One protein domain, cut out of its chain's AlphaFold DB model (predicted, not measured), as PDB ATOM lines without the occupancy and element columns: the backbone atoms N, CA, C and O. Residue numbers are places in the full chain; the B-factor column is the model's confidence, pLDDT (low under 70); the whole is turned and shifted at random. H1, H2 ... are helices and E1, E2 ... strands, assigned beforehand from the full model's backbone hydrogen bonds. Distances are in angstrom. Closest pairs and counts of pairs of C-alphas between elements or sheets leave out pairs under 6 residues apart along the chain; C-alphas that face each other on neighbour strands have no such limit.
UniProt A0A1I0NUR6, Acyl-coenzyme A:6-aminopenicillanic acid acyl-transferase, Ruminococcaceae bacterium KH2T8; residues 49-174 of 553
ATOM      1  N   VAL A  49     -52.882  54.045 -41.155       88.31
ATOM      2  CA  VAL A  49     -54.217  53.489 -40.930       88.31
ATOM      3  C   VAL A  49     -54.596  52.700 -42.168       88.31
ATOM      4  O   VAL A  49     -54.532  53.238 -43.273       88.31
ATOM      5  N   GLY A  50     -54.995  51.449 -41.987       87.06
ATOM      6  CA  GLY A  50     -55.351  50.586 -43.102       87.06
ATOM      7  C   GLY A  50     -55.762  49.194 -42.651       87.06
ATOM      8  O   GLY A  50     -56.044  48.983 -41.471       87.06
ATOM      9  N   ARG A  51     -55.841  48.266 -43.600       88.62
ATOM     10  CA  ARG A  51     -56.310  46.895 -43.372       88.62
ATOM     11  C   ARG A  51     -55.187  45.886 -43.541       88.62
ATOM     12  O   ARG A  51     -54.338  46.071 -44.404       88.62
ATOM     13  N   VAL A  52     -55.216  44.841 -42.728       89.50
ATOM     14  CA  VAL A  52     -54.413  43.629 -42.908       89.50
ATOM     15  C   VAL A  52     -55.340  42.422 -42.918       89.50
ATOM     16  O   VAL A  52     -56.413  42.460 -42.312       89.50
ATOM     17  N   HIS A  53     -54.911  41.382 -43.617       88.19
ATOM     18  CA  HIS A  53     -55.601  40.108 -43.732       88.19
ATOM     19  C   HIS A  53     -54.787  39.093 -42.940       88.19
ATOM     20  O   HIS A  53     -53.564  39.053 -43.072       88.19
ATOM     21  N   VAL A  54     -55.443  38.368 -42.041       85.75
ATOM     22  CA  VAL A  54     -54.773  37.472 -41.096       85.75
ATOM     23  C   VAL A  54     -55.557  36.175 -41.004       85.75
ATOM     24  O   VAL A  54     -56.770  36.221 -40.784       85.75
ATOM     25  N   MET A  55     -54.883  35.032 -41.112       82.38
ATOM     26  CA  MET A  55     -55.528  33.750 -40.847       82.38
ATOM     27  C   MET A  55     -56.043  33.719 -39.397       82.38
ATOM     28  O   MET A  55     -55.358  34.193 -38.487       82.38
ATOM     29  N   PRO A  56     -57.249  33.191 -39.134       76.62
ATOM     30  CA  PRO A  56     -57.807  33.167 -37.784       76.62
ATOM     31  C   PRO A  56     -56.901  32.514 -36.728       76.62
ATOM     32  O   PRO A  56     -56.891  32.979 -35.589       76.62
ATOM     33  N   ASP A  57     -56.140  31.484 -37.099       78.25
ATOM     34  CA  ASP A  57     -55.238  30.773 -36.183       78.25
ATOM     35  C   ASP A  57     -53.907  31.512 -35.946       78.25
ATOM     36  O   ASP A  57     -53.244  31.286 -34.935       78.25
ATOM     37  N   ASP A  58     -53.579  32.491 -36.792       85.50
ATOM     38  CA  ASP A  58     -52.425  33.382 -36.633       85.50
ATOM     39  C   ASP A  58     -52.705  34.567 -35.692       85.50
ATOM     40  O   ASP A  58     -51.891  35.489 -35.561       85.50
ATOM     41  N   LEU A  59     -53.861  34.569 -35.018       84.06
ATOM     42  CA  LEU A  59     -54.258  35.562 -34.024       84.06
ATOM     43  C   LEU A  59     -54.205  34.981 -32.614       84.06
ATOM     44  O   LEU A  59     -54.977  34.093 -32.258       84.06
ATOM     45  N   GLY A  60     -53.364  35.565 -31.762       80.56
ATOM     46  CA  GLY A  60     -53.185  35.098 -30.389       80.56
ATOM     47  C   GLY A  60     -53.288  36.205 -29.346       80.56
ATOM     48  O   GLY A  60     -52.824  37.330 -29.538       80.56
ATOM     49  N   GLY A  61     -53.876  35.872 -28.197       85.81
ATOM     50  CA  GLY A  61     -53.886  36.723 -27.008       85.81
ATOM     51  C   GLY A  61     -52.808  36.293 -26.013       85.81
ATOM     52  O   GLY A  61     -52.718  35.115 -25.685       85.81
ATOM     53  N   ILE A  62     -52.027  37.244 -25.492       83.44
ATOM     54  CA  ILE A  62     -51.041  36.979 -24.426       83.44
ATOM     55  C   ILE A  62     -51.646  37.321 -23.061       83.44
ATOM     56  O   ILE A  62     -51.555  36.551 -22.108       83.44
ATOM     57  N   ASP A  63     -52.292  38.483 -22.959       84.12
ATOM     58  CA  ASP A  63     -52.922  38.979 -21.736       84.12
ATOM     59  C   ASP A  63     -53.951  40.079 -22.041       84.12
ATOM     60  O   ASP A  63     -54.273  40.356 -23.196       84.12
ATOM     61  N   ASP A  64     -54.473  40.724 -20.995       79.62
ATOM     62  CA  ASP A  64     -55.513  41.748 -21.112       79.62
ATOM     63  C   ASP A  64     -55.080  43.014 -21.896       79.62
ATOM     64  O   ASP A  64     -55.929  43.755 -22.399       79.62
ATOM     65  N   ASP A  65     -53.775  43.264 -22.027       85.75
ATOM     66  CA  ASP A  65     -53.189  44.465 -22.631       85.75
ATOM     67  C   ASP A  65     -52.365  44.183 -23.905       85.75
ATOM     68  O   ASP A  65     -51.914  45.136 -24.564       85.75
ATOM     69  N   THR A  66     -52.140  42.908 -24.246       89.19
ATOM     70  CA  THR A  66     -51.276  42.495 -25.363       89.19
ATOM     71  C   THR A  66     -51.821  41.276 -26.094       89.19
ATOM     72  O   THR A  66     -52.120  40.242 -25.499       89.19
ATOM     73  N   SER A  67     -51.882  41.391 -27.415       90.75
ATOM     74  CA  SER A  67     -52.150  40.298 -28.354       90.75
ATOM     75  C   SER A  67     -51.163  40.385 -29.520       90.75
ATOM     76  O   SER A  67     -50.321  41.287 -29.542       90.75
ATOM     77  N   TYR A  68     -51.243  39.474 -30.479       91.69
ATOM     78  CA  TYR A  68     -50.428  39.501 -31.688       91.69
ATOM     79  C   TYR A  68     -51.206  38.981 -32.898       91.69
ATOM     80  O   TYR A  68     -52.217  38.295 -32.747       91.69
ATOM     81  N   CYS A  69     -50.716  39.314 -34.089       91.31
ATOM     82  CA  CYS A  69     -51.082  38.633 -35.324       91.31
ATOM     83  C   CYS A  69     -49.829  38.253 -36.118       91.31
ATOM     84  O   CYS A  69     -48.850  39.003 -36.092       91.31
ATOM     85  N   ILE A  70     -49.861  37.127 -36.823       91.44
ATOM     86  CA  ILE A  70     -48.796  36.699 -37.737       91.44
ATOM     87  C   ILE A  70     -49.266  36.939 -39.171       91.44
ATOM     88  O   ILE A  70     -50.415  36.679 -39.503       91.44
ATOM     89  N   ILE A  71     -48.409  37.522 -40.002       90.25
ATOM     90  CA  ILE A  71     -48.696  37.779 -41.413       90.25
ATOM     91  C   ILE A  71     -47.523  37.261 -42.231       90.25
ATOM     92  O   ILE A  71     -46.369  37.547 -41.898       90.25
ATOM     93  N   TYR A  72     -47.838  36.542 -43.302       87.56
ATOM     94  CA  TYR A  72     -46.885  35.999 -44.260       87.56
ATOM     95  C   TYR A  72     -46.941  36.790 -45.570       87.56
ATOM     96  O   TYR A  72     -47.995  37.321 -45.924       87.56
ATOM     97  N   ASP A  73     -45.818  36.897 -46.277       83.50
ATOM     98  CA  ASP A  73     -45.798  37.377 -47.661       83.50
ATOM     99  C   ASP A  73     -45.823  36.218 -48.677       83.50
ATOM    100  O   ASP A  73     -45.743  35.042 -48.318       83.50
ATOM    101  N   ASP A  74     -45.902  36.555 -49.969       76.62
ATOM    102  CA  ASP A  74     -45.973  35.584 -51.074       76.62
ATOM    103  C   ASP A  74     -44.741  34.660 -51.183       76.62
ATOM    104  O   ASP A  74     -44.773  33.667 -51.913       76.62
ATOM    105  N   VAL A  75     -43.625  35.005 -50.530       75.88
ATOM    106  CA  VAL A  75     -42.379  34.222 -50.552       75.88
ATOM    107  C   VAL A  75     -42.125  33.471 -49.242       75.88
ATOM    108  O   VAL A  75     -41.128  32.751 -49.152       75.88
ATOM    109  N   GLY A  76     -43.046  33.570 -48.279       74.94
ATOM    110  CA  GLY A  76     -43.012  32.858 -47.003       74.94
ATOM    111  C   GLY A  76     -42.269  33.586 -45.881       74.94
ATOM    112  O   GLY A  76     -42.052  32.988 -44.825       74.94
ATOM    113  N   ASP A  77     -41.884  34.854 -46.063       83.06
ATOM    114  CA  ASP A  77     -41.358  35.666 -44.965       83.06
ATOM    115  C   ASP A  77     -42.496  36.003 -43.993       83.06
ATOM    116  O   ASP A  77     -43.623  36.281 -44.398       83.06
ATOM    117  N   MET A  78     -42.199  36.013 -42.692       89.81
ATOM    118  CA  MET A  78     -43.197  36.238 -41.643       89.81
ATOM    119  C   MET A  78     -42.958  37.532 -40.858       89.81
ATOM    120  O   MET A  78     -41.824  37.924 -40.562       89.81
ATOM    121  N   ARG A  79     -44.049  38.175 -40.440       93.06
ATOM    122  CA  ARG A  79     -44.065  39.314 -39.514       93.06
ATOM    123  C   ARG A  79     -45.043  39.052 -38.384       93.06
ATOM    124  O   ARG A  79     -46.215  38.794 -38.626       93.06
ATOM    125  N   ILE A  80     -44.576  39.204 -37.147       93.81
ATOM    126  CA  ILE A  80     -45.427  39.081 -35.959       93.81
ATOM    127  C   ILE A  80     -45.697  40.478 -35.434       93.81
ATOM    128  O   ILE A  80     -44.804  41.124 -34.890       93.81
ATOM    129  N   ILE A  81     -46.919  40.958 -35.604       95.12
ATOM    130  CA  ILE A  81     -47.310  42.314 -35.240       95.12
ATOM    131  C   ILE A  81     -47.880  42.315 -33.820       95.12
ATOM    132  O   ILE A  81     -48.932  41.717 -33.586       95.12
ATOM    133  N   PRO A  82     -47.260  43.027 -32.860       95.56
ATOM    134  CA  PRO A  82     -47.869  43.247 -31.555       95.56
ATOM    135  C   PRO A  82     -49.159  44.062 -31.688       95.56
ATOM    136  O   PRO A  82     -49.196  45.077 -32.389       95.56
ATOM    137  N   LEU A  83     -50.201  43.666 -30.964       92.38
ATOM    138  CA  LEU A  83     -51.493  44.343 -30.925       92.38
ATOM    139  C   LEU A  83     -51.770  44.943 -29.540       92.38
ATOM    140  O   LEU A  83     -51.473  44.343 -28.502       92.38
ATOM    141  N   GLU A  84     -52.335  46.154 -29.518       88.25
ATOM    142  CA  GLU A  84     -52.735  46.844 -28.285       88.25
ATOM    143  C   GLU A  84     -54.069  46.303 -27.748       88.25
ATOM    144  O   GLU A  84     -55.105  46.432 -28.405       88.25
ATOM    145  N   GLY A  85     -54.053  45.817 -26.502       81.69
ATOM    146  CA  GLY A  85     -55.230  45.316 -25.793       81.69
ATOM    147  C   GLY A  85     -55.462  43.819 -25.986       81.69
ATOM    148  O   GLY A  85     -54.804  43.162 -26.793       81.69
ATOM    149  N   LYS A  86     -56.415  43.280 -25.224       72.69
ATOM    150  CA  LYS A  86     -56.864  41.901 -25.390       72.69
ATOM    151  C   LYS A  86     -57.674  41.743 -26.665       72.69
ATOM    152  O   LYS A  86     -58.758  42.316 -26.797       72.69
ATOM    153  N   PHE A  87     -57.184  40.891 -27.542       66.12
ATOM    154  CA  PHE A  87     -57.911  40.361 -28.671       66.12
ATOM    155  C   PHE A  87     -58.179  38.883 -28.373       66.12
ATOM    156  O   PHE A  87     -57.356  38.015 -28.628       66.12
ATOM    157  N   ASP A  88     -59.300  38.622 -27.693       53.50
ATOM    158  CA  ASP A  88     -59.727  37.271 -27.320       53.50
ATOM    159  C   ASP A  88     -60.678  36.753 -28.404       53.50
ATOM    160  O   ASP A  88     -61.807  37.244 -28.540       53.50
ATOM    161  N   MET A  89     -60.200  35.810 -29.214       49.47
ATOM    162  CA  MET A  89     -60.959  35.174 -30.287       49.47
ATOM    163  C   MET A  89     -62.058  34.281 -29.695       49.47
ATOM    164  O   MET A  89     -61.971  33.058 -29.666       49.47
ATOM    165  N   THR A  90     -63.186  34.878 -29.312       42.25
ATOM    166  CA  THR A  90     -64.455  34.177 -29.542       42.25
ATOM    167  C   THR A  90     -64.709  34.250 -31.048       42.25
ATOM    168  O   THR A  90     -65.263  35.240 -31.514       42.25
ATOM    169  N   ARG A  91     -64.223  33.218 -31.763       41.50
ATOM    170  CA  ARG A  91     -64.170  32.894 -33.216       41.50
ATOM    171  C   ARG A  91     -65.306  33.360 -34.168       41.50
ATOM    172  O   ARG A  91     -65.323  32.952 -35.315       41.50
ATOM    173  N   TYR A  92     -66.266  34.193 -33.768       40.12
ATOM    174  CA  TYR A  92     -67.567  34.277 -34.444       40.12
ATOM    175  C   TYR A  92     -67.926  35.602 -35.125       40.12
ATOM    176  O   TYR A  92     -69.073  35.731 -35.552       40.12
ATOM    177  N   LEU A  93     -67.069  36.631 -35.156       48.94
ATOM    178  CA  LEU A  93     -67.581  37.988 -35.434       48.94
ATOM    179  C   LEU A  93     -66.650  38.947 -36.206       48.94
ATOM    180  O   LEU A  93     -66.942  40.144 -36.245       48.94
ATOM    181  N   LEU A  94     -65.565  38.469 -36.822       59.88
ATOM    182  CA  LEU A  94     -64.735  39.301 -37.707       59.88
ATOM    183  C   LEU A  94     -65.233  39.204 -39.155       59.88
ATOM    184  O   LEU A  94     -65.721  38.160 -39.572       59.88
ATOM    185  N   GLU A  95     -65.155  40.313 -39.897       66.56
ATOM    186  CA  GLU A  95     -65.370  40.302 -41.350       66.56
ATOM    187  C   GLU A  95     -64.215  39.510 -41.971       66.56
ATOM    188  O   GLU A  95     -63.056  39.798 -41.660       66.56
ATOM    189  N   THR A  96     -64.525  38.511 -42.794       70.00
ATOM    190  CA  THR A  96     -63.531  37.722 -43.528       70.00
ATOM    191  C   THR A  96     -63.480  38.148 -44.990       70.00
ATOM    192  O   THR A  96     -64.446  38.724 -45.507       70.00
ATOM    193  N   ASP A  97     -62.344  37.922 -45.642       74.25
ATOM    194  CA  ASP A  97     -62.258  37.970 -47.102       74.25
ATOM    195  C   ASP A  97     -62.763  36.662 -47.738       74.25
ATOM    196  O   ASP A  97     -63.261  35.772 -47.041       74.25
ATOM    197  N   ASP A  98     -62.678  36.587 -49.067       72.56
ATOM    198  CA  ASP A  98     -63.123  35.428 -49.851       72.56
ATOM    199  C   ASP A  98     -62.268  34.170 -49.575       72.56
ATOM    200  O   ASP A  98     -62.718  33.066 -49.857       72.56
ATOM    201  N   ASP A  99     -61.082  34.331 -48.975       69.00
ATOM    202  CA  ASP A  99     -60.152  33.252 -48.616       69.00
ATOM    203  C   ASP A  99     -60.279  32.845 -47.129       69.00
ATOM    204  O   ASP A  99     -59.482  32.063 -46.610       69.00
ATOM    205  N   GLY A 100     -61.266  33.394 -46.410       68.44
ATOM    206  CA  GLY A 100     -61.517  33.096 -44.998       68.44
ATOM    207  C   GLY A 100     -60.594  33.821 -44.006       68.44
ATOM    208  O   GLY A 100     -60.729  33.626 -42.793       68.44
ATOM    209  N   ASN A 101     -59.701  34.704 -44.465       79.00
ATOM    210  CA  ASN A 101     -58.835  35.484 -43.581       79.00
ATOM    211  C   ASN A 101     -59.627  36.577 -42.868       79.00
ATOM    212  O   ASN A 101     -60.426  37.297 -43.468       79.00
ATOM    213  N   ALA A 102     -59.348  36.780 -41.584       78.31
ATOM    214  CA  ALA A 102     -59.905  37.881 -40.819       78.31
ATOM    215  C   ALA A 102     -59.347  39.229 -41.304       78.31
ATOM    216  O   ALA A 102     -58.136  39.463 -41.322       78.31
ATOM    217  N   ILE A 103     -60.244  40.164 -41.622       82.75
ATOM    218  CA  ILE A 103     -59.894  41.525 -42.030       82.75
ATOM    219  C   ILE A 103     -59.785  42.414 -40.786       82.75
ATOM    220  O   ILE A 103     -60.786  42.784 -40.160       82.75
ATOM    221  N   LEU A 104     -58.567  42.836 -40.443       83.88
ATOM    222  CA  LEU A 104     -58.306  43.729 -39.314       83.88
ATOM    223  C   LEU A 104     -58.018  45.153 -39.787       83.88
ATOM    224  O   LEU A 104     -57.083  45.400 -40.543       83.88
ATOM    225  N   ASN A 105     -58.772  46.131 -39.279       82.31
ATOM    226  CA  ASN A 105     -58.453  47.546 -39.481       82.31
ATOM    227  C   ASN A 105     -57.499  48.020 -38.384       82.31
ATOM    228  O   ASN A 105     -57.879  48.087 -37.214       82.31
ATOM    229  N   LEU A 106     -56.282  48.407 -38.748       87.44
ATOM    230  CA  LEU A 106     -55.246  48.822 -37.812       87.44
ATOM    231  C   LEU A 106     -54.997  50.327 -37.877       87.44
ATOM    232  O   LEU A 106     -54.924  50.926 -38.946       87.44
ATOM    233  N   THR A 107     -54.799  50.931 -36.707       88.69
ATOM    234  CA  THR A 107     -54.020  52.167 -36.564       88.69
ATOM    235  C   THR A 107     -52.646  51.800 -36.025       88.69
ATOM    236  O   THR A 107     -52.549  51.204 -34.955       88.69
ATOM    237  N   VAL A 108     -51.591  52.151 -36.752       93.44
ATOM    238  CA  VAL A 108     -50.213  51.766 -36.429       93.44
ATOM    239  C   VAL A 108     -49.557  52.827 -35.547       93.44
ATOM    240  O   VAL A 108     -49.644  54.027 -35.818       93.44
ATOM    241  N   SER A 109     -48.865  52.410 -34.491       93.56
ATOM    242  CA  SER A 109     -48.064  53.290 -33.630       93.56
ATOM    243  C   SER A 109     -46.723  52.650 -33.286       93.56
ATOM    244  O   SER A 109     -46.530  51.462 -33.513       93.56
ATOM    245  N   GLU A 110     -45.792  53.409 -32.703       96.00
ATOM    246  CA  GLU A 110     -44.588  52.807 -32.111       96.00
ATOM    247  C   GLU A 110     -44.990  51.782 -31.039       96.00
ATOM    248  O   GLU A 110     -45.883  52.046 -30.223       96.00
ATOM    249  N   CYS A 111     -44.366  50.605 -31.077       94.69
ATOM    250  CA  CYS A 111     -44.568  49.561 -30.083       94.69
ATOM    251  C   CYS A 111     -43.685  49.853 -28.867       94.69
ATOM    252  O   CYS A 111     -42.469  49.978 -29.023       94.69
ATOM    253  N   PRO A 112     -44.243  49.922 -27.647       95.31
ATOM    254  CA  PRO A 112     -43.432  49.956 -26.439       95.31
ATOM    255  C   PRO A 112     -42.518  48.728 -26.364       95.31
ATOM    256  O   PRO A 112     -42.985  47.608 -26.584       95.31
ATOM    257  N   ASP A 113     -41.250  48.933 -25.995       94.38
ATOM    258  CA  ASP A 113     -40.258  47.854 -25.885       94.38
ATOM    259  C   ASP A 113     -40.740  46.720 -24.970       94.38
ATOM    260  O   ASP A 113     -40.545  45.553 -25.279       94.38
ATOM    261  N   GLU A 114     -41.441  47.056 -23.881       94.25
ATOM    262  CA  GLU A 114     -42.026  46.078 -22.957       94.25
ATOM    263  C   GLU A 114     -43.047  45.160 -23.646       94.25
ATOM    264  O   GLU A 114     -42.999  43.950 -23.453       94.25
ATOM    265  N   ARG A 115     -43.939  45.707 -24.488       93.50
ATOM    266  CA  ARG A 115     -44.934  44.908 -25.221       93.50
ATOM    267  C   ARG A 115     -44.269  44.055 -26.291       93.50
ATOM    268  O   ARG A 115     -44.600  42.883 -26.430       93.50
ATOM    269  N   ARG A 116     -43.323  44.641 -27.026       95.00
ATOM    270  CA  ARG A 116     -42.564  43.927 -28.054       95.00
ATOM    271  C   ARG A 116     -41.820  42.740 -27.445       95.00
ATOM    272  O   ARG A 116     -41.936  41.631 -27.953       95.00
ATOM    273  N   GLN A 117     -41.121  42.967 -26.333       94.81
ATOM    274  CA  GLN A 117     -40.408  41.912 -25.620       94.81
ATOM    275  C   GLN A 117     -41.364  40.841 -25.102       94.81
ATOM    276  O   GLN A 117     -41.065  39.663 -25.208       94.81
ATOM    277  N   LYS A 118     -42.544  41.232 -24.617       93.75
ATOM    278  CA  LYS A 118     -43.555  40.286 -24.144       93.75
ATOM    279  C   LYS A 118     -44.034  39.321 -25.231       93.75
ATOM    280  O   LYS A 118     -44.203  38.142 -24.948       93.75
ATOM    281  N   VAL A 119     -44.231  39.812 -26.458       93.06
ATOM    282  CA  VAL A 119     -44.554  38.957 -27.615       93.06
ATOM    283  C   VAL A 119     -43.399  38.003 -27.909       93.06
ATOM    284  O   VAL A 119     -43.622  36.808 -28.053       93.06
ATOM    285  N   ILE A 120     -42.164  38.508 -27.927       94.00
ATOM    286  CA  ILE A 120     -40.968  37.688 -28.169       94.00
ATOM    287  C   ILE A 120     -40.822  36.582 -27.114       94.00
ATOM    288  O   ILE A 120     -40.595  35.422 -27.450       94.00
ATOM    289  N   ASP A 121     -40.975  36.934 -25.840       92.62
ATOM    290  CA  ASP A 121     -40.842  36.007 -24.720       92.62
ATOM    291  C   ASP A 121     -41.916  34.912 -24.769       92.62
ATOM    292  O   ASP A 121     -41.591  33.754 -24.529       92.62
ATOM    293  N   ALA A 122     -43.157  35.249 -25.141       89.12
ATOM    294  CA  ALA A 122     -44.253  34.283 -25.240       89.12
ATOM    295  C   ALA A 122     -43.977  33.181 -26.279       89.12
ATOM    296  O   ALA A 122     -44.153  32.002 -25.983       89.12
ATOM    297  N   PHE A 123     -43.488  33.545 -27.468       89.38
ATOM    298  CA  PHE A 123     -43.130  32.564 -28.499       89.38
ATOM    299  C   PHE A 123     -41.897  31.742 -28.119       89.38
ATOM    300  O   PHE A 123     -41.865  30.536 -28.341       89.38
ATOM    301  N   ASN A 124     -40.890  32.369 -27.507       89.25
ATOM    302  CA  ASN A 124     -39.712  31.649 -27.026       89.25
ATOM    303  C   ASN A 124     -40.066  30.635 -25.928       89.25
ATOM    304  O   ASN A 124     -39.520  29.534 -25.919       89.25
ATOM    305  N   GLU A 125     -40.964  30.997 -25.008       89.12
ATOM    306  CA  GLU A 125     -41.474  30.090 -23.978       89.12
ATOM    307  C   GLU A 125     -42.264  28.940 -24.607       89.12
ATOM    308  O   GLU A 125     -42.032  27.787 -24.255       89.12
ATOM    309  N   GLN A 126     -43.124  29.226 -25.588       84.94
ATOM    310  CA  GLN A 126     -43.874  28.201 -26.311       84.94
ATOM    311  C   GLN A 126     -42.951  27.227 -27.059       84.94
ATOM    312  O   GLN A 126     -43.092  26.021 -26.890       84.94
ATOM    313  N   ASN A 127     -41.957  27.727 -27.800       87.00
ATOM    314  CA  ASN A 127     -40.971  26.886 -28.487       87.00
ATOM    315  C   ASN A 127     -40.194  26.001 -27.506       87.00
ATOM    316  O   ASN A 127     -39.986  24.820 -27.778       87.00
ATOM    317  N   GLN A 128     -39.797  26.553 -26.353       89.50
ATOM    318  CA  GLN A 128     -39.100  25.802 -25.311       89.50
ATOM    319  C   GLN A 128     -39.985  24.694 -24.726       89.50
ATOM    320  O   GLN A 128     -39.513  23.574 -24.552       89.50
ATOM    321  N   LEU A 129     -41.258  24.988 -24.450       85.50
ATOM    322  CA  LEU A 129     -42.214  24.004 -23.943       85.50
ATOM    323  C   LEU A 129     -42.456  22.881 -24.956       85.50
ATOM    324  O   LEU A 129     -42.456  21.713 -24.573       85.50
ATOM    325  N   THR A 130     -42.612  23.210 -26.240       82.00
ATOM    326  CA  THR A 130     -42.773  22.207 -27.298       82.00
ATOM    327  C   THR A 130     -41.513  21.362 -27.468       82.00
ATOM    328  O   THR A 130     -41.609  20.143 -27.570       82.00
ATOM    329  N   TYR A 131     -40.324  21.969 -27.422       87.00
ATOM    330  CA  TYR A 131     -39.061  21.233 -27.477       87.00
ATOM    331  C   TYR A 131     -38.909  20.248 -26.309       87.00
ATOM    332  O   TYR A 131     -38.556  19.088 -26.512       87.00
ATOM    333  N   GLU A 132     -39.206  20.690 -25.083       89.50
ATOM    334  CA  GLU A 132     -39.176  19.834 -23.892       89.50
ATOM    335  C   GLU A 132     -40.190  18.689 -23.997       89.50
ATOM    336  O   GLU A 132     -39.841  17.544 -23.716       89.50
ATOM    337  N   TYR A 133     -41.403  18.969 -24.479       85.75
ATOM    338  CA  TYR A 133     -42.427  17.951 -24.717       85.75
ATOM    339  C   TYR A 133     -41.974  16.899 -25.743       85.75
ATOM    340  O   TYR A 133     -42.123  15.704 -25.491       85.75
ATOM    341  N   LEU A 134     -41.369  17.314 -26.862       83.94
ATOM    342  CA  LEU A 134     -40.854  16.392 -27.882       83.94
ATOM    343  C   LEU A 134     -39.728  15.501 -27.334       83.94
ATOM    344  O   LEU A 134     -39.685  14.310 -27.633       83.94
ATOM    345  N   LEU A 135     -38.840  16.049 -26.498       86.69
ATOM    346  CA  LEU A 135     -37.782  15.270 -25.846       86.69
ATOM    347  C   LEU A 135     -38.320  14.267 -24.818       86.69
ATOM    348  O   LEU A 135     -37.726  13.204 -24.637       86.69
ATOM    349  N   GLU A 136     -39.397  14.608 -24.110       90.00
ATOM    350  CA  GLU A 136     -39.996  13.743 -23.089       90.00
ATOM    351  C   GLU A 136     -40.832  12.598 -23.679       90.00
ATOM    352  O   GLU A 136     -40.950  11.555 -23.034       90.00
ATOM    353  N   ASN A 137     -41.364  12.767 -24.895       84.12
ATOM    354  CA  ASN A 137     -42.296  11.829 -25.532       84.12
ATOM    355  C   ASN A 137     -41.715  11.107 -26.763       84.12
ATOM    356  O   ASN A 137     -42.471  10.631 -27.602       84.12
ATOM    357  N   ASP A 138     -40.383  11.010 -26.868       85.44
ATOM    358  CA  ASP A 138     -39.686  10.361 -27.993       85.44
ATOM    359  C   ASP A 138     -40.175  10.874 -29.372       85.44
ATOM    360  O   ASP A 138     -40.408  10.090 -30.295       85.44
ATOM    361  N   GLY A 139     -40.337  12.200 -29.500       75.25
ATOM    362  CA  GLY A 139     -40.746  12.866 -30.739       75.25
ATOM    363  C   GLY A 139     -39.819  12.546 -31.916       75.25
ATOM    364  O   GLY A 139     -38.676  12.112 -31.738       75.25
ATOM    365  N   ASP A 140     -40.304  12.741 -33.141       86.44
ATOM    366  CA  ASP A 140     -39.509  12.403 -34.314       86.44
ATOM    367  C   ASP A 140     -38.215  13.253 -34.379       86.44
ATOM    368  O   ASP A 140     -38.200  14.421 -33.965       86.44
ATOM    369  N   PRO A 141     -37.094  12.687 -34.870       86.12
ATOM    370  CA  PRO A 141     -35.816  13.394 -34.881       86.12
ATOM    371  C   PRO A 141     -35.818  14.708 -35.671       86.12
ATOM    372  O   PRO A 141     -35.039  15.594 -35.329       86.12
ATOM    373  N   GLU A 142     -36.659  14.841 -36.703       86.00
ATOM    374  CA  GLU A 142     -36.725  16.053 -37.528       86.00
ATOM    375  C   GLU A 142     -37.424  17.187 -36.767       86.00
ATOM    376  O   GLU A 142     -36.907  18.304 -36.729       86.00
ATOM    377  N   SER A 143     -38.526  16.903 -36.067       78.94
ATOM    378  CA  SER A 143     -39.202  17.860 -35.184       78.94
ATOM    379  C   SER A 143     -38.333  18.261 -33.997       78.94
ATOM    380  O   SER A 143     -38.290  19.438 -33.635       78.94
ATOM    381  N   ILE A 144     -37.599  17.317 -33.397       85.25
ATOM    382  CA  ILE A 144     -36.647  17.633 -32.324       85.25
ATOM    383  C   ILE A 144     -35.553  18.571 -32.846       85.25
ATOM    384  O   ILE A 144     -35.268  19.572 -32.194       85.25
ATOM    385  N   GLU A 145     -34.971  18.297 -34.018       89.62
ATOM    386  CA  GLU A 145     -33.951  19.160 -34.634       89.62
ATOM    387  C   GLU A 145     -34.516  20.552 -34.976       89.62
ATOM    388  O   GLU A 145     -33.864  21.571 -34.729       89.62
ATOM    389  N   LEU A 146     -35.755  20.619 -35.472       87.75
ATOM    390  CA  LEU A 146     -36.442  21.871 -35.782       87.75
ATOM    391  C   LEU A 146     -36.684  22.724 -34.529       87.75
ATOM    392  O   LEU A 146     -36.359  23.913 -34.513       87.75
ATOM    393  N   PHE A 147     -37.223  22.135 -33.463       88.38
ATOM    394  CA  PHE A 147     -37.485  22.861 -32.220       88.38
ATOM    395  C   PHE A 147     -36.204  23.147 -31.424       88.38
ATOM    396  O   PHE A 147     -36.128  24.179 -30.753       88.38
ATOM    397  N   GLU A 148     -35.160  22.324 -31.561       91.69
ATOM    398  CA  GLU A 148     -33.813  22.651 -31.080       91.69
ATOM    399  C   GLU A 148     -33.291  23.913 -31.780       91.69
ATOM    400  O   GLU A 148     -32.785  24.831 -31.120       91.69
ATOM    401  N   TYR A 149     -33.478  24.012 -33.102       90.19
ATOM    402  CA  TYR A 149     -33.154  25.215 -33.859       90.19
ATOM    403  C   TYR A 149     -33.997  26.418 -33.415       90.19
ATOM    404  O   TYR A 149     -33.424  27.475 -33.149       90.19
ATOM    405  N   TYR A 150     -35.311  26.275 -33.227       87.88
ATOM    406  CA  TYR A 150     -36.168  27.364 -32.735       87.88
ATOM    407  C   TYR A 150     -35.828  27.827 -31.312       87.88
ATOM    408  O   TYR A 150     -36.037  28.992 -30.966       87.88
ATOM    409  N   CYS A 151     -35.240  26.959 -30.490       90.06
ATOM    410  CA  CYS A 151     -34.744  27.322 -29.162       90.06
ATOM    411  C   CYS A 151     -33.331  27.937 -29.183       90.06
ATOM    412  O   CYS A 151     -32.874  28.475 -28.161       90.06
ATOM    413  N   SER A 152     -32.633  27.877 -30.322       91.00
ATOM    414  CA  SER A 152     -31.250  28.334 -30.472       91.00
ATOM    415  C   SER A 152     -31.104  29.858 -30.386       91.00
ATOM    416  O   SER A 152     -32.012  30.626 -30.705       91.00
ATOM    417  N   ASP A 153     -29.913  30.319 -29.989       92.06
ATOM    418  CA  ASP A 153     -29.586  31.752 -29.975       92.06
ATOM    419  C   ASP A 153     -29.612  32.366 -31.386       92.06
ATOM    420  O   ASP A 153     -29.896  33.552 -31.538       92.06
ATOM    421  N   GLU A 154     -29.320  31.570 -32.421       89.62
ATOM    422  CA  GLU A 154     -29.347  32.013 -33.817       89.62
ATOM    423  C   GLU A 154     -30.774  32.332 -34.264       89.62
ATOM    424  O   GLU A 154     -31.030  33.428 -34.767       89.62
ATOM    425  N   PHE A 155     -31.712  31.418 -34.009       87.50
ATOM    426  CA  PHE A 155     -33.112  31.649 -34.335       87.50
ATOM    427  C   PHE A 155     -33.711  32.777 -33.502       87.50
ATOM    428  O   PHE A 155     -34.438  33.594 -34.045       87.50
ATOM    429  N   LYS A 156     -33.363  32.904 -32.215       88.38
ATOM    430  CA  LYS A 156     -33.850  34.014 -31.373       88.38
ATOM    431  C   LYS A 156     -33.513  35.386 -31.954       88.38
ATOM    432  O   LYS A 156     -34.358  36.273 -31.934       88.38
ATOM    433  N   VAL A 157     -32.310  35.556 -32.508       88.56
ATOM    434  CA  VAL A 157     -31.918  36.809 -33.175       88.56
ATOM    435  C   VAL A 157     -32.744  37.041 -34.442       88.56
ATOM    436  O   VAL A 157     -33.228  38.150 -34.647       88.56
ATOM    437  N   LEU A 158     -32.944  36.006 -35.264       85.81
ATOM    438  CA  LEU A 158     -33.789  36.090 -36.462       85.81
ATOM    439  C   LEU A 158     -35.245  36.430 -36.096       85.81
ATOM    440  O   LEU A 158     -35.865  37.309 -36.684       85.81
ATOM    441  N   PHE A 159     -35.767  35.767 -35.071       86.81
ATOM    442  CA  PHE A 159     -37.125  35.924 -34.582       86.81
ATOM    443  C   PHE A 159     -37.376  37.333 -34.039       86.81
ATOM    444  O   PHE A 159     -38.415  37.934 -34.314       86.81
ATOM    445  N   GLU A 160     -36.404  37.914 -33.328       90.31
ATOM    446  CA  GLU A 160     -36.461  39.321 -32.934       90.31
ATOM    447  C   GLU A 160     -36.602  40.248 -34.151       90.31
ATOM    448  O   GLU A 160     -37.353  41.222 -34.082       90.31
ATOM    449  N   GLU A 161     -35.936  39.962 -35.273       89.38
ATOM    450  CA  GLU A 161     -36.077  40.763 -36.493       89.38
ATOM    451  C   GLU A 161     -37.479  40.665 -37.105       89.38
ATOM    452  O   GLU A 161     -37.924  41.647 -37.703       89.38
ATOM    453  N   CYS A 162     -38.201  39.555 -36.912       90.88
ATOM    454  CA  CYS A 162     -39.575  39.358 -37.389       90.88
ATOM    455  C   CYS A 162     -40.612  40.190 -36.614       90.88
ATOM    456  O   CYS A 162     -41.659  40.530 -37.174       90.88
ATOM    457  N   VAL A 163     -40.322  40.581 -35.366       93.81
ATOM    458  CA  VAL A 163     -41.211  41.421 -34.543       93.81
ATOM    459  C   VAL A 163     -40.850  42.907 -34.719       93.81
ATOM    460  O   VAL A 163     -39.825  43.365 -34.193       93.81
ATOM    461  N   PRO A 164     -41.661  43.717 -35.427       92.50
ATOM    462  CA  PRO A 164     -41.324  45.104 -35.712       92.50
ATOM    463  C   PRO A 164     -41.395  45.994 -34.462       92.50
ATOM    464  O   PRO A 164     -42.037  45.683 -33.461       92.50
ATOM    465  N   HIS A 165     -40.776  47.175 -34.542       94.19
ATOM    466  CA  HIS A 165     -40.895  48.234 -33.525       94.19
ATOM    467  C   HIS A 165     -42.211  49.029 -33.622       94.19
ATOM    468  O   HIS A 165     -42.350  50.100 -33.027       94.19
ATOM    469  N   TYR A 166     -43.189  48.511 -34.362       95.44
ATOM    470  CA  TYR A 166     -44.515  49.089 -34.528       95.44
ATOM    471  C   TYR A 166     -45.568  48.095 -34.054       95.44
ATOM    472  O   TYR A 166     -45.386  46.888 -34.167       95.44
ATOM    473  N   GLN A 167     -46.660  48.615 -33.507       94.31
ATOM    474  CA  GLN A 167     -47.806  47.837 -33.056       94.31
ATOM    475  C   GLN A 167     -49.063  48.269 -33.808       94.31
ATOM    476  O   GLN A 167     -49.186  49.431 -34.214       94.31
ATOM    477  N   GLY A 168     -50.015  47.353 -33.932       91.94
ATOM    478  CA  GLY A 168     -51.356  47.635 -34.424       91.94
ATOM    479  C   GLY A 168     -52.334  47.895 -33.280       91.94
ATOM    480  O   GLY A 168     -52.381  47.168 -32.292       91.94
ATOM    481  N   LYS A 169     -53.173  48.918 -33.418       88.19
ATOM    482  CA  LYS A 169     -54.406  49.045 -32.641       88.19
ATOM    483  C   LYS A 169     -55.578  48.698 -33.536       88.19
ATOM    484  O   LYS A 169     -55.843  49.431 -34.491       88.19
ATOM    485  N   VAL A 170     -56.285  47.621 -33.214       82.50
ATOM    486  CA  VAL A 170     -57.477  47.233 -33.968       82.50
ATOM    487  C   VAL A 170     -58.575  48.279 -33.750       82.50
ATOM    488  O   VAL A 170     -58.885  48.683 -32.628       82.50
ATOM    489  N   THR A 171     -59.138  48.766 -34.847       71.31
ATOM    490  CA  THR A 171     -60.195  49.780 -34.907       71.31
ATOM    491  C   THR A 171     -61.357  49.245 -35.740       71.31
ATOM    492  O   THR A 171     -61.188  48.297 -36.491       71.31
ATOM    493  N   GLY A 172     -62.562  49.802 -35.594       58.56
ATOM    494  CA  GLY A 172     -63.704  49.387 -36.425       58.56
ATOM    495  C   GLY A 172     -64.275  47.995 -36.125       58.56
ATOM    496  O   GLY A 172     -65.071  47.484 -36.903       58.56
ATOM    497  N   VAL A 173     -63.923  47.381 -34.993       54.91
ATOM    498  CA  VAL A 173     -64.668  46.217 -34.500       54.91
ATOM    499  C   VAL A 173     -66.026  46.734 -34.039       54.91
ATOM    500  O   VAL A 173     -66.085  47.637 -33.195       54.91
ATOM    501  N   ALA A 174     -67.116  46.208 -34.603       54.19
ATOM    502  CA  ALA A 174     -68.451  46.483 -34.092       54.19
ATOM    503  C   ALA A 174     -68.427  46.281 -32.572       54.19
ATOM    504  O   ALA A 174     -67.967  45.246 -32.091       54.19
TER     505      ALA A 174
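Overview. This is residues 49 to 174 of the 553 residues of the protein "Acyl-coenzyme A:6-aminopenicillanic acid acyl-transferase" of Ruminococcaceae bacterium KH2T8 (UniProt A0A1I0NUR6). A head of two small three-stranded sheets, meeting where E6 comes close to E4, is joined to an arm of helices: H1 begins over the sheet of E2, E3 and E4 and runs on past it, H2 folds back along its far part, and H3 leads back to E4. The printed part has 126 residues, of mixed class, with three named helices and six named strands in the order E1 E2 E3 E4 E5 H1 H2 H3 E6. Both sheets, E1 - E5 - E6 and E2 - E3 - E4, are antiparallel. The whole is compact, with a radius of gyration of the C-alphas of 15.7 A and spans of 46 by 32 by 31 A.

Arrangement. Start at E1, residues 49 to 54, an edge strand antiparallel to E5, residues 102 to 110; look for N 52 and O 104, 2.9 A apart. E2, residues 59 to 63, E3, residues 66 to 72, and E4, residues 78 to 84, form a meander, each strand the antiparallel neighbour of the one before; find N 68 and O 60 at 2.8 A, and N 81 and O 69 at 2.8 A. E5 bends by 55 degrees at residue 105 and is antiparallel to E6, residues 166 to 171, with N 169 and O 107 at 2.8 A. The closest C-alphas of E4 and E6 are those of Leu 83 and Gly 168, 4.8 A apart. H1, residues 113 to 136, is on one face of the sheet E2 E3 E4, in two layers, a helix layer and a sheet layer, at a height over the sheet of 10.1 A; its closest C-alpha pair with E4 is Arg 116 and Pro 82, 6.4 A. With residues 124 to 135 alone H1 touches H2, residues 141 to 151, in a helical hairpin at a shallow tilt of 25 degrees, opposite ways; the closest C-alphas are those of Tyr 131 and Phe 147, 5.3 A. H3, residues 153 to 162, only grazes the sheet E2 E3 E4; the C-alphas of Cys 162 and Arg 79 are closest, at 5.0 A. In H1, H2 and H3 every O i to N i+4 pair is within hydrogen-bond range.

Along the chain. Find C-alpha 49 at (-54.217, 53.489, -40.930), where E1 begins. E3 runs 20.5 A, E4 19.5 A and E5 23.1 A. From C-alpha 113 at (-40.258, 47.854, -25.885), H1 runs 34.2 A; H2 and H3 measure 15.1 A and 14.6 A. E6 ends with C-alpha 171 at (-60.195, 49.780, -34.907).

Size, cuts and confidence. The two farthest C-alphas, of Val 49 and Asp 138, are 47.3 A apart. The printed part has no cut. The link from E4 to E5 is long, 17 residues; the others are tight. Look for low confidence, pLDDT under 70, at residues 87 to 95, 99 to 100 and 172 to 174.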